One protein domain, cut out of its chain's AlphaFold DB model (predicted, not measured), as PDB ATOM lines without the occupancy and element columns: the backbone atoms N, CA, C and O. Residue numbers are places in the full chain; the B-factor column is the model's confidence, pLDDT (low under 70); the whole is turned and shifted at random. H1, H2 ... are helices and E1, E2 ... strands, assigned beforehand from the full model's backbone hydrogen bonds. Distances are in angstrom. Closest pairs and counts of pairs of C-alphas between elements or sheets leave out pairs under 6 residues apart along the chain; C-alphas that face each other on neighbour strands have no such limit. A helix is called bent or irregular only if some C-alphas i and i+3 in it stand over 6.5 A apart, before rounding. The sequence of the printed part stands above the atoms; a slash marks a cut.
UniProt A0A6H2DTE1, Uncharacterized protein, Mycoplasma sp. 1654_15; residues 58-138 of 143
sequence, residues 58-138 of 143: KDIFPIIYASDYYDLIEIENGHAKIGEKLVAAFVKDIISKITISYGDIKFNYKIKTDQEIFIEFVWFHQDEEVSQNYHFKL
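Overview. This is residues 58 to 138 of the 143 residues of an uncharacterized protein of Mycoplasma sp. 1654_15 (UniProt A0A6H2DTE1). A long, narrow sheet of three strands, E3, E4 and E5, has one helix, H2, over one face and no named helix on its other face. The small hairpin of E1 and E2 lies at one end of the length, and the short helix H1 touches H2. The 81 printed residues hold two named helices and five named strands, in the order H1, E1, E2, H2, E3, E4, E5; the larger sheet has the order E3, E4, E5 and is antiparallel throughout, as is the pair E1 and E2. The class is mixed, helices and strands. The whole is a rod, only just compact and close to loose, with a radius of gyration of the C-alphas of 13.9 A and spans of 48 by 21 by 16 A.

Along the chain. Residues 58 to 65 come before the first named element. H1 is residues 66 to 72, 10.6 A long, beginning at C-alpha 66 (135.894, 147.611, 127.394); it is irregular, with C-alphas 68 and 71 7.6 A apart. E1 is residues 74 to 76 and E2 residues 79 to 81. H2, residues 84 to 96, is 18.0 A long and begins at C-alpha 84 (145.571, 134.418, 129.024). E3, residues 104 to 113, is 29.3 A long; E4, residues 116 to 125, is 30.5 A; E5, residues 128 to 137, is 30.2 A and ends at C-alpha 137 (140.061, 142.855, 119.443).

Arrangement. E3, E4 and E5 form a meander, each strand the antiparallel neighbour of the one before, with E3 and E5 as edge strands. In the hairpin of E3 and E4, at 168 degrees, N 108 and O 120 are 2.9 A apart, within hydrogen-bond range. In the hairpin of E4 and E5, at 167 degrees, N 134 and O 119 are 2.8 A apart, also within range. H2 is on this sheet, making two layers, helix on one face of a sheet, at a height over the sheet of 9.4 A. It lies over E4 and runs along the strands, only just short of slantwise, at 28 degrees to E4 on the local plane; the closest C-alphas of the two, Val 87 and Ile 119, are 7.6 A apart. H1 is not on the sheet. It touches H2, which meets it with residues 85 to 90 alone; the closest C-alphas, Leu 72 and Leu 86, are 5.6 A apart, at a steep tilt of 46 degrees, opposite ways. E1 and E2 form a hairpin at 140 degrees, with N 74 and O 81 2.8 A apart; both are apart from E3, E4 and E5. In H2 every O i to N i+4 pair is within hydrogen-bond range; in H1 0 of 3 are, beside 2 of 4 O i to N i+3 pairs.

Size, cuts and confidence. The C-alphas farthest apart, Asn 77 and Asp 127, are 48.8 A apart. The printed part has no cut and no long link; the link from H2 to E3, 7 residues, is short, and the other links between named elements are tight. The mean pLDDT of the printed part is 95.7, and no printed residue is under 70.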
ATOM      1  N   LYS A  58     121.007 138.791 128.997       94.44
ATOM      2  CA  LYS A  58     121.023 139.997 129.846       94.44
ATOM      3  C   LYS A  58     120.509 139.757 131.273       94.44
ATOM      4  O   LYS A  58     120.813 140.549 132.159       94.44
ATOM      5  N   ASP A  59     119.714 138.706 131.477       94.69
ATOM      6  CA  ASP A  59     119.139 138.367 132.781       94.69
ATOM      7  C   ASP A  59     120.135 137.553 133.628       94.69
ATOM      8  O   ASP A  59     120.006 137.472 134.847       94.69
ATOM      9  N   ILE A  60     121.155 136.976 132.982       96.25
ATOM     10  CA  ILE A  60     122.136 136.063 133.584       96.25
ATOM     11  C   ILE A  60     123.512 136.724 133.670       96.25
ATOM     12  O   ILE A  60     124.128 136.767 134.738       96.25
ATOM     13  N   PHE A  61     124.007 137.218 132.535       96.88
ATOM     14  CA  PHE A  61     125.358 137.737 132.383       96.88
ATOM     15  C   PHE A  61     125.398 139.250 132.624       96.88
ATOM     16  O   PHE A  61     124.510 139.975 132.165       96.88
ATOM     17  N   PRO A  62     126.438 139.754 133.308       96.12
ATOM     18  CA  PRO A  62     126.555 141.171 133.608       96.12
ATOM     19  C   PRO A  62     126.808 142.006 132.348       96.12
ATOM     20  O   PRO A  62     127.383 141.546 131.356       96.12
ATOM     21  N   ILE A  63     126.443 143.286 132.429       94.50
ATOM     22  CA  ILE A  63     126.888 144.298 131.469       94.50
ATOM     23  C   ILE A  63     128.382 144.543 131.693       94.50
ATOM     24  O   ILE A  63     128.821 144.732 132.828       94.50
ATOM     25  N   ILE A  64     129.150 144.563 130.605       94.06
ATOM     26  CA  ILE A  64     130.599 144.769 130.626       94.06
ATOM     27  C   ILE A  64     130.998 145.995 129.808       94.06
ATOM     28  O   ILE A  64     130.359 146.317 128.802       94.06
ATOM     29  N   TYR A  65     132.105 146.626 130.192       94.81
ATOM     30  CA  TYR A  65     132.683 147.746 129.460       94.81
ATOM     31  C   TYR A  65     134.131 147.449 129.084       94.81
ATOM     32  O   TYR A  65     134.907 146.928 129.877       94.81
ATOM     33  N   ALA A  66     134.521 147.809 127.858       90.62
ATOM     34  CA  ALA A  66     135.894 147.611 127.394       90.62
ATOM     35  C   ALA A  66     136.916 148.366 128.265       90.62
ATOM     36  O   ALA A  66     138.027 147.873 128.453       90.62
ATOM     37  N   SER A  67     136.513 149.522 128.819       93.56
ATOM     38  CA  SER A  67     137.287 150.349 129.756       93.56
ATOM     39  C   SER A  67     137.900 149.541 130.896       93.56
ATOM     40  O   SER A  67     139.043 149.778 131.270       93.56
ATOM     41  N   ASP A  68     137.163 148.551 131.393       95.62
ATOM     42  CA  ASP A  68     137.494 147.811 132.611       95.62
ATOM     43  C   ASP A  68     138.664 146.835 132.403       95.62
ATOM     44  O   ASP A  68     139.209 146.290 133.361       95.62
ATOM     45  N   TYR A  69     139.071 146.625 131.146       95.88
ATOM     46  CA  TYR A  69     140.074 145.637 130.757       95.88
ATOM     47  C   TYR A  69     141.275 146.237 130.006       95.88
ATOM     48  O   TYR A  69     142.157 145.481 129.599       95.88
ATOM     49  N   TYR A  70     141.359 147.564 129.825       92.69
ATOM     50  CA  TYR A  70     142.489 148.192 129.110       92.69
ATOM     51  C   TYR A  70     143.838 147.941 129.793       92.69
ATOM     52  O   TYR A  70     144.827 147.688 129.108       92.69
ATOM     53  N   ASP A  71     143.872 147.915 131.126       95.06
ATOM     54  CA  ASP A  71     145.097 147.668 131.905       95.06
ATOM     55  C   ASP A  71     145.623 146.225 131.771       95.06
ATOM     56  O   ASP A  71     146.705 145.881 132.258       95.06
ATOM     57  N   LEU A  72     144.856 145.350 131.116       96.44
ATOM     58  CA  LEU A  72     145.238 143.970 130.822       96.44
ATOM     59  C   LEU A  72     145.932 143.829 129.462       96.44
ATOM     60  O   LEU A  72     146.357 142.725 129.120       96.44
ATOM     61  N   ILE A  73     146.051 144.919 128.700       95.19
ATOM     62  CA  ILE A  73     146.853 144.967 127.479       95.19
ATOM     63  C   ILE A  73     148.327 144.990 127.881       95.19
ATOM     64  O   ILE A  73     148.788 145.864 128.614       95.19
ATOM     65  N   GLU A  74     149.082 144.023 127.381       94.31
ATOM     66  CA  GLU A  74     150.514 143.911 127.622       94.31
ATOM     67  C   GLU A  74     151.280 144.503 126.436       94.31
ATOM     68  O   GLU A  74     150.852 144.386 125.287       94.31
ATOM     69  N   ILE A  75     152.422 145.134 126.702       92.81
ATOM     70  CA  ILE A  75     153.327 145.617 125.658       92.81
ATOM     71  C   ILE A  75     154.565 144.730 125.654       92.81
ATOM     72  O   ILE A  75     155.320 144.702 126.624       92.81
ATOM     73  N   GLU A  76     154.796 144.033 124.546       91.44
ATOM     74  CA  GLU A  76     155.965 143.182 124.347       91.44
ATOM     75  C   GLU A  76     156.697 143.625 123.080       91.44
ATOM     76  O   GLU A  76     156.120 143.674 121.997       91.44
ATOM     77  N   ASN A  77     157.971 144.009 123.215       90.25
ATOM     78  CA  ASN A  77     158.792 144.521 122.108       90.25
ATOM     79  C   ASN A  77     158.145 145.687 121.330       90.25
ATOM     80  O   ASN A  77     158.297 145.795 120.118       90.25
ATOM     81  N   GLY A  78     157.402 146.557 122.022       89.00
ATOM     82  CA  GLY A  78     156.688 147.679 121.399       89.00
ATOM     83  C   GLY A  78     155.379 147.296 120.697       89.00
ATOM     84  O   GLY A  78     154.737 148.162 120.103       89.00
ATOM     85  N   HIS A  79     154.953 146.034 120.786       90.69
ATOM     86  CA  HIS A  79     153.691 145.545 120.242       90.69
ATOM     87  C   HIS A  79     152.678 145.297 121.360       90.69
ATOM     88  O   HIS A  79     152.984 144.652 122.362       90.69
ATOM     89  N   ALA A  80     151.468 145.826 121.184       93.88
ATOM     90  CA  ALA A  80     150.363 145.583 122.100       93.88
ATOM     91  C   ALA A  80     149.784 144.184 121.884       93.88
ATOM     92  O   ALA A  80     149.506 143.793 120.743       93.88
ATOM     93  N   LYS A  81     149.583 143.474 122.993       95.56
ATOM     94  CA  LYS A  81     149.154 142.084 123.050       95.56
ATOM     95  C   LYS A  81     148.082 141.888 124.123       95.56
ATOM     96  O   LYS A  81     148.095 142.528 125.171       95.56
ATOM     97  N   ILE A  82     147.172 140.960 123.870       96.81
ATOM     98  CA  ILE A  82     146.222 140.406 124.834       96.81
ATOM     99  C   ILE A  82     146.363 138.885 124.844       96.81
ATOM    100  O   ILE A  82     146.673 138.266 123.828       96.81
ATOM    101  N   GLY A  83     146.138 138.268 126.000       96.50
ATOM    102  CA  GLY A  83     146.326 136.828 126.153       96.50
ATOM    103  C   GLY A  83     145.614 136.253 127.369       96.50
ATOM    104  O   GLY A  83     144.590 136.770 127.815       96.50
ATOM    105  N   GLU A  84     146.176 135.184 127.924       96.62
ATOM    106  CA  GLU A  84     145.571 134.418 129.024       96.62
ATOM    107  C   GLU A  84     145.271 135.260 130.267       96.62
ATOM    108  O   GLU A  84     144.266 135.029 130.933       96.62
ATOM    109  N   LYS A  85     146.088 136.280 130.557       96.75
ATOM    110  CA  LYS A  85     145.839 137.211 131.665       96.75
ATOM    111  C   LYS A  85     144.497 137.932 131.517       96.75
ATOM    112  O   LYS A  85     143.758 138.040 132.495       96.75
ATOM    113  N   LEU A  86     144.166 138.377 130.300       97.81
ATOM    114  CA  LEU A  86     142.873 138.993 130.003       97.81
ATOM    115  C   LEU A  86     141.749 137.979 130.182       97.81
ATOM    116  O   LEU A  86     140.762 138.284 130.840       97.81
ATOM    117  N   VAL A  87     141.919 136.763 129.656       98.12
ATOM    118  CA  VAL A  87     140.923 135.688 129.789       98.12
ATOM    119  C   VAL A  87     140.644 135.385 131.259       98.12
ATOM    120  O   VAL A  87     139.489 135.382 131.671       98.12
ATOM    121  N   ALA A  88     141.682 135.174 132.068       98.06
ATOM    122  CA  ALA A  88     141.537 134.833 133.478       98.06
ATOM    123  C   ALA A  88     140.841 135.947 134.273       98.06
ATOM    124  O   ALA A  88     139.930 135.671 135.056       98.06
ATOM    125  N   ALA A  89     141.245 137.202 134.056       98.00
ATOM    126  CA  ALA A  89     140.625 138.350 134.708       98.00
ATOM    127  C   ALA A  89     139.165 138.530 134.271       98.00
ATOM    128  O   ALA A  89     138.298 138.700 135.121       98.00
ATOM    129  N   PHE A  90     138.886 138.419 132.970       98.25
ATOM    130  CA  PHE A  90     137.542 138.542 132.416       98.25
ATOM    131  C   PHE A  90     136.610 137.441 132.923       98.25
ATOM    132  O   PHE A  90     135.520 137.726 133.407       98.25
ATOM    133  N   VAL A  91     137.050 136.181 132.883       98.06
ATOM    134  CA  VAL A  91     136.256 135.048 133.371       98.06
ATOM    135  C   VAL A  91     135.951 135.189 134.856       98.06
ATOM    136  O   VAL A  91     134.806 135.000 135.266       98.06
ATOM    137  N   LYS A  92     136.945 135.581 135.659       97.81
ATOM    138  CA  LYS A  92     136.739 135.863 137.081       97.81
ATOM    139  C   LYS A  92     135.717 136.982 137.291       97.81
ATOM    140  O   LYS A  92     134.860 136.850 138.160       97.81
ATOM    141  N   ASP A  93     135.810 138.052 136.508       97.69
ATOM    142  CA  ASP A  93     134.918 139.203 136.610       97.69
ATOM    143  C   ASP A  93     133.467 138.826 136.289       97.69
ATOM    144  O   ASP A  93     132.586 139.071 137.114       97.69
ATOM    145  N   ILE A  94     133.240 138.128 135.166       97.38
ATOM    146  CA  ILE A  94     131.919 137.619 134.775       97.38
ATOM    147  C   ILE A  94     131.334 136.754 135.889       97.38
ATOM    148  O   ILE A  94     130.255 137.063 136.383       97.38
ATOM    149  N   ILE A  95     132.056 135.722 136.340       96.00
ATOM    150  CA  ILE A  95     131.564 134.803 137.380       96.00
ATOM    151  C   ILE A  95     131.235 135.554 138.677       96.00
ATOM    152  O   ILE A  95     130.238 135.248 139.323       96.00
ATOM    153  N   SER A  96     132.037 136.554 139.055       96.38
ATOM    154  CA  SER A  96     131.819 137.318 140.290       96.38
ATOM    155  C   SER A  96     130.612 138.261 140.253       96.38
ATOM    156  O   SER A  96     130.144 138.682 141.309       96.38
ATOM    157  N   LYS A  97     130.127 138.599 139.054       96.06
ATOM    158  CA  LYS A  97     129.067 139.588 138.816       96.06
ATOM    159  C   LYS A  97     127.820 138.991 138.160       96.06
ATOM    160  O   LYS A  97     126.952 139.745 137.732       96.06
ATOM    161  N   ILE A  98     127.727 137.667 138.041       95.19
ATOM    162  CA  ILE A  98     126.524 137.021 137.508       95.19
ATOM    163  C   ILE A  98     125.316 137.352 138.387       95.19
ATOM    164  O   ILE A  98     125.393 137.340 139.615       95.19
ATOM    165  N   THR A  99     124.200 137.665 137.731       93.25
ATOM    166  CA  THR A  99     122.991 138.191 138.381       93.25
ATOM    167  C   THR A  99     122.219 137.105 139.134       93.25
ATOM    168  O   THR A  99     121.504 137.401 140.090       93.25
ATOM    169  N   ILE A 100     122.366 135.845 138.722       92.75
ATOM    170  CA  ILE A 100     121.617 134.705 139.260       92.75
ATOM    171  C   ILE A 100     122.490 133.784 140.114       92.75
ATOM    172  O   ILE A 100     123.662 133.561 139.838       92.75
ATOM    173  N   SER A 101     121.910 133.198 141.159       90.69
ATOM    174  CA  SER A 101     122.640 132.360 142.122       90.69
ATOM    175  C   SER A 101     122.487 130.851 141.890       90.69
ATOM    176  O   SER A 101     122.809 130.063 142.778       90.69
ATOM    177  N   TYR A 102     121.935 130.439 140.748       92.75
ATOM    178  CA  TYR A 102     121.631 129.042 140.434       92.75
ATOM    179  C   TYR A 102     122.023 128.676 139.000       92.75
ATOM    180  O   TYR A 102     122.291 129.538 138.162       92.75
ATOM    181  N   GLY A 103     122.019 127.370 138.728       94.00
ATOM    182  CA  GLY A 103     122.502 126.806 137.474       94.00
ATOM    183  C   GLY A 103     124.021 126.690 137.444       94.00
ATOM    184  O   GLY A 103     124.725 127.098 138.366       94.00
ATOM    185  N   ASP A 104     124.504 126.093 136.369       95.69
ATOM    186  CA  ASP A 104     125.915 125.833 136.151       95.69
ATOM    187  C   ASP A 104     126.415 126.665 134.972       95.69
ATOM    188  O   ASP A 104     125.677 126.971 134.033       95.69
ATOM    189  N   ILE A 105     127.699 127.018 135.004       96.62
ATOM    190  CA  ILE A 105     128.337 127.818 133.959       96.62
ATOM    191  C   ILE A 105     129.523 127.048 133.407       96.62
ATOM    192  O   ILE A 105     130.414 126.614 134.142       96.62
ATOM    193  N   LYS A 106     129.560 126.923 132.086       97.25
ATOM    194  CA  LYS A 106     130.750 126.532 131.335       97.25
ATOM    195  C   LYS A 106     131.278 127.740 130.589       97.25
ATOM    196  O   LYS A 106     130.514 128.603 130.164       97.25
ATOM    197  N   PHE A 107     132.588 127.768 130.400       97.88
ATOM    198  CA  PHE A 107     133.212 128.728 129.510       97.88
ATOM    199  C   PHE A 107     134.239 128.035 128.623       97.88
ATOM    200  O   PHE A 107     134.818 127.009 128.989       97.88
ATOM    201  N   ASN A 108     134.464 128.621 127.458       97.94
ATOM    202  CA  ASN A 108     135.531 128.250 126.548       97.94
ATOM    203  C   ASN A 108     136.153 129.522 125.965       97.94
ATOM    204  O   ASN A 108     135.516 130.577 125.933       97.94
ATOM    205  N   TYR A 109     137.395 129.445 125.499       98.44
ATOM    206  CA  TYR A 109     138.033 130.573 124.836       98.44
ATOM    207  C   TYR A 109     138.986 130.131 123.730       98.44
ATOM    208  O   TYR A 109     139.502 129.014 123.711       98.44
ATOM    209  N   LYS A 110     139.236 131.047 122.796       98.25
ATOM    210  CA  LYS A 110     140.198 130.870 121.713       98.25
ATOM    211  C   LYS A 110     140.976 132.158 121.488       98.25
ATOM    212  O   LYS A 110     140.408 133.166 121.073       98.25
ATOM    213  N   ILE A 111     142.287 132.090 121.695       97.38
ATOM    214  CA  ILE A 111     143.231 133.127 121.276       97.38
ATOM    215  C   ILE A 111     143.516 132.887 119.789       97.38
ATOM    216  O   ILE A 111     144.125 131.884 119.421       97.38
ATOM    217  N   LYS A 112     142.993 133.752 118.915       96.88
ATOM    218  CA  LYS A 112     143.170 133.631 117.459       96.88
ATOM    219  C   LYS A 112     144.477 134.277 117.008       96.88
ATOM    220  O   LYS A 112     145.150 133.728 116.140       96.88
ATOM    221  N   THR A 113     144.820 135.411 117.609       96.50
ATOM    222  CA  THR A 113     146.122 136.078 117.506       96.50
ATOM    223  C   THR A 113     146.471 136.680 118.866       96.50
ATOM    224  O   THR A 113     145.633 136.705 119.767       96.50
ATOM    225  N   ASP A 114     147.670 137.235 119.005       95.56
ATOM    226  CA  ASP A 114     148.066 138.066 120.147       95.56
ATOM    227  C   ASP A 114     147.240 139.363 120.291       95.56
ATOM    228  O   ASP A 114     147.447 140.120 121.231       95.56
ATOM    229  N   GLN A 115     146.277 139.626 119.402       96.19
ATOM    230  CA  GLN A 115     145.414 140.811 119.405       96.19
ATOM    231  C   GLN A 115     143.916 140.486 119.309       96.19
ATOM    232  O   GLN A 115     143.100 141.412 119.258       96.19
ATOM    233  N   GLU A 116     143.536 139.206 119.248       97.50
ATOM    234  CA  GLU A 116     142.155 138.770 119.009       97.50
ATOM    235  C   GLU A 116     141.815 137.524 119.843       97.50
ATOM    236  O   GLU A 116     142.406 136.455 119.658       97.50
ATOM    237  N   ILE A 117     140.835 137.652 120.744       98.06
ATOM    238  CA  ILE A 117     140.382 136.581 121.644       98.06
ATOM    239  C   ILE A 117     138.858 136.462 121.581       98.06
ATOM    240  O   ILE A 117     138.139 137.457 121.675       98.06
ATOM    241  N   PHE A 118     138.374 135.227 121.477       98.50
ATOM    242  CA  PHE A 118     136.961 134.872 121.605       98.50
ATOM    243  C   PHE A 118     136.740 134.153 122.929       98.50
ATOM    244  O   PHE A 118     137.515 133.255 123.259       98.50
ATOM    245  N   ILE A 119     135.701 134.532 123.666       98.31
ATOM    246  CA  ILE A 119     135.313 133.899 124.929       98.31
ATOM    247  C   ILE A 119     133.816 133.615 124.868       98.31
ATOM    248  O   ILE A 119     133.023 134.514 124.591       98.31
ATOM    249  N   GLU A 120     133.441 132.372 125.118       98.25
ATOM    250  CA  GLU A 120     132.061 131.901 125.142       98.25
ATOM    251  C   GLU A 120     131.711 131.468 126.561       98.25
ATOM    252  O   GLU A 120     132.468 130.726 127.189       98.25
ATOM    253  N   PHE A 121     130.552 131.909 127.039       98.12
ATOM    254  CA  PHE A 121     129.914 131.401 128.243       98.12
ATOM    255  C   PHE A 121     128.619 130.701 127.878       98.12
ATOM    256  O   PHE A 121     127.862 131.177 127.035       98.12
ATOM    257  N   VAL A 122     128.355 129.602 128.571       97.62
ATOM    258  CA  VAL A 122     127.104 128.861 128.488       97.62
ATOM    259  C   VAL A 122     126.615 128.627 129.905       97.62
ATOM    260  O   VAL A 122     127.270 127.933 130.686       97.62
ATOM    261  N   TRP A 123     125.474 129.221 130.232       97.81
ATOM    262  CA  TRP A 123     124.734 128.915 131.445       97.81
ATOM    263  C   TRP A 123     123.694 127.839 131.147       97.81
ATOM    264  O   TRP A 123     123.043 127.890 130.103       97.81
ATOM    265  N   PHE A 124     123.535 126.880 132.055       96.69
ATOM    266  CA  PHE A 124     122.527 125.836 131.940       96.69
ATOM    267  C   PHE A 124     121.864 125.535 133.284       96.69
ATOM    268  O   PHE A 124     122.515 125.448 134.328       96.69
ATOM    269  N   HIS A 125     120.549 125.339 133.250       96.12
ATOM    270  CA  HIS A 125     119.759 124.900 134.393       96.12
ATOM    271  C   HIS A 125     118.543 124.113 133.908       96.12
ATOM    272  O   HIS A 125     117.736 124.623 133.135       96.12
ATOM    273  N   GLN A 126     118.395 122.876 134.390       92.50
ATOM    274  CA  GLN A 126     117.346 121.954 133.938       92.50
ATOM    275  C   GLN A 126     117.412 121.756 132.413       92.50
ATOM    276  O   GLN A 126     118.419 121.248 131.924       92.50
ATOM    277  N   ASP A 127     116.374 122.163 131.683       92.00
ATOM    278  CA  ASP A 127     116.280 122.056 130.223       92.00
ATOM    279  C   ASP A 127     116.571 123.396 129.508       92.00
ATOM    280  O   ASP A 127     116.385 123.507 128.295       92.00
ATOM    281  N   GLU A 128     117.015 124.425 130.242       93.69
ATOM    282  CA  GLU A 128     117.360 125.736 129.688       93.69
ATOM    283  C   GLU A 128     118.868 125.906 129.507       93.69
ATOM    284  O   GLU A 128     119.670 125.549 130.371       93.69
ATOM    285  N   GLU A 129     119.236 126.511 128.378       95.69
ATOM    286  CA  GLU A 129     120.601 126.898 128.043       95.69
ATOM    287  C   GLU A 129     120.600 128.321 127.480       95.69
ATOM    288  O   GLU A 129     119.791 128.661 126.607       95.69
ATOM    289  N   VAL A 130     121.522 129.150 127.970       96.75
ATOM    290  CA  VAL A 130     121.718 130.521 127.499       96.75
ATOM    291  C   VAL A 130     123.202 130.773 127.274       96.75
ATOM    292  O   VAL A 130     124.015 130.663 128.194       96.75
ATOM    293  N   SER A 131     123.554 131.140 126.044       96.75
ATOM    294  CA  SER A 131     124.936 131.401 125.642       96.75
ATOM    295  C   SER A 131     125.201 132.896 125.477       96.75
ATOM    296  O   SER A 131     124.365 133.634 124.953       96.75
ATOM    297  N   GLN A 132     126.401 133.332 125.851       97.31
ATOM    298  CA  GLN A 132     126.886 134.690 125.629       97.31
ATOM    299  C   GLN A 132     128.316 134.656 125.092       97.31
ATOM    300  O   GLN A 132     129.208 134.032 125.664       97.31
ATOM    301  N   ASN A 133     128.529 135.360 123.982       97.25
ATOM    302  CA  ASN A 133     129.807 135.411 123.284       97.25
ATOM    303  C   ASN A 133     130.435 136.796 123.412       97.25
ATOM    304  O   ASN A 133     129.758 137.815 123.250       97.25
ATOM    305  N   TYR A 134     131.742 136.820 123.648       97.12
ATOM    306  CA  TYR A 134     132.549 138.025 123.765       97.12
ATOM    307  C   TYR A 134     133.739 137.957 122.812       97.12
ATOM    308  O   TYR A 134     134.360 136.908 122.626       97.12
ATOM    309  N   HIS A 135     134.056 139.097 122.206       97.06
ATOM    310  CA  HIS A 135     135.131 139.222 121.234       97.06
ATOM    311  C   HIS A 135     135.997 140.429 121.584       97.06
ATOM    312  O   HIS A 135     135.595 141.579 121.407       97.06
ATOM    313  N   PHE A 136     137.204 140.146 122.059       96.38
ATOM    314  CA  PHE A 136     138.228 141.142 122.321       96.38
ATOM    315  C   PHE A 136     139.100 141.295 121.084       96.38
ATOM    316  O   PHE A 136     139.661 140.315 120.594       96.38
ATOM    317  N   LYS A 137     139.220 142.529 120.590       95.62
ATOM    318  CA  LYS A 137     140.061 142.855 119.443       95.62
ATOM    319  C   LYS A 137     140.754 144.191 119.651       95.62
ATOM    320  O   LYS A 137     140.079 145.217 119.733       95.62
ATOM    321  N   LEU A 138     142.084 144.180 119.670       93.88
ATOM    322  CA  LEU A 138     142.853 145.419 119.657       93.88
ATOM    323  C   LEU A 138     142.709 146.090 118.289       93.88
ATOM    324  O   LEU A 138     142.828 145.455 117.239       93.88
TER     325      LEU A 138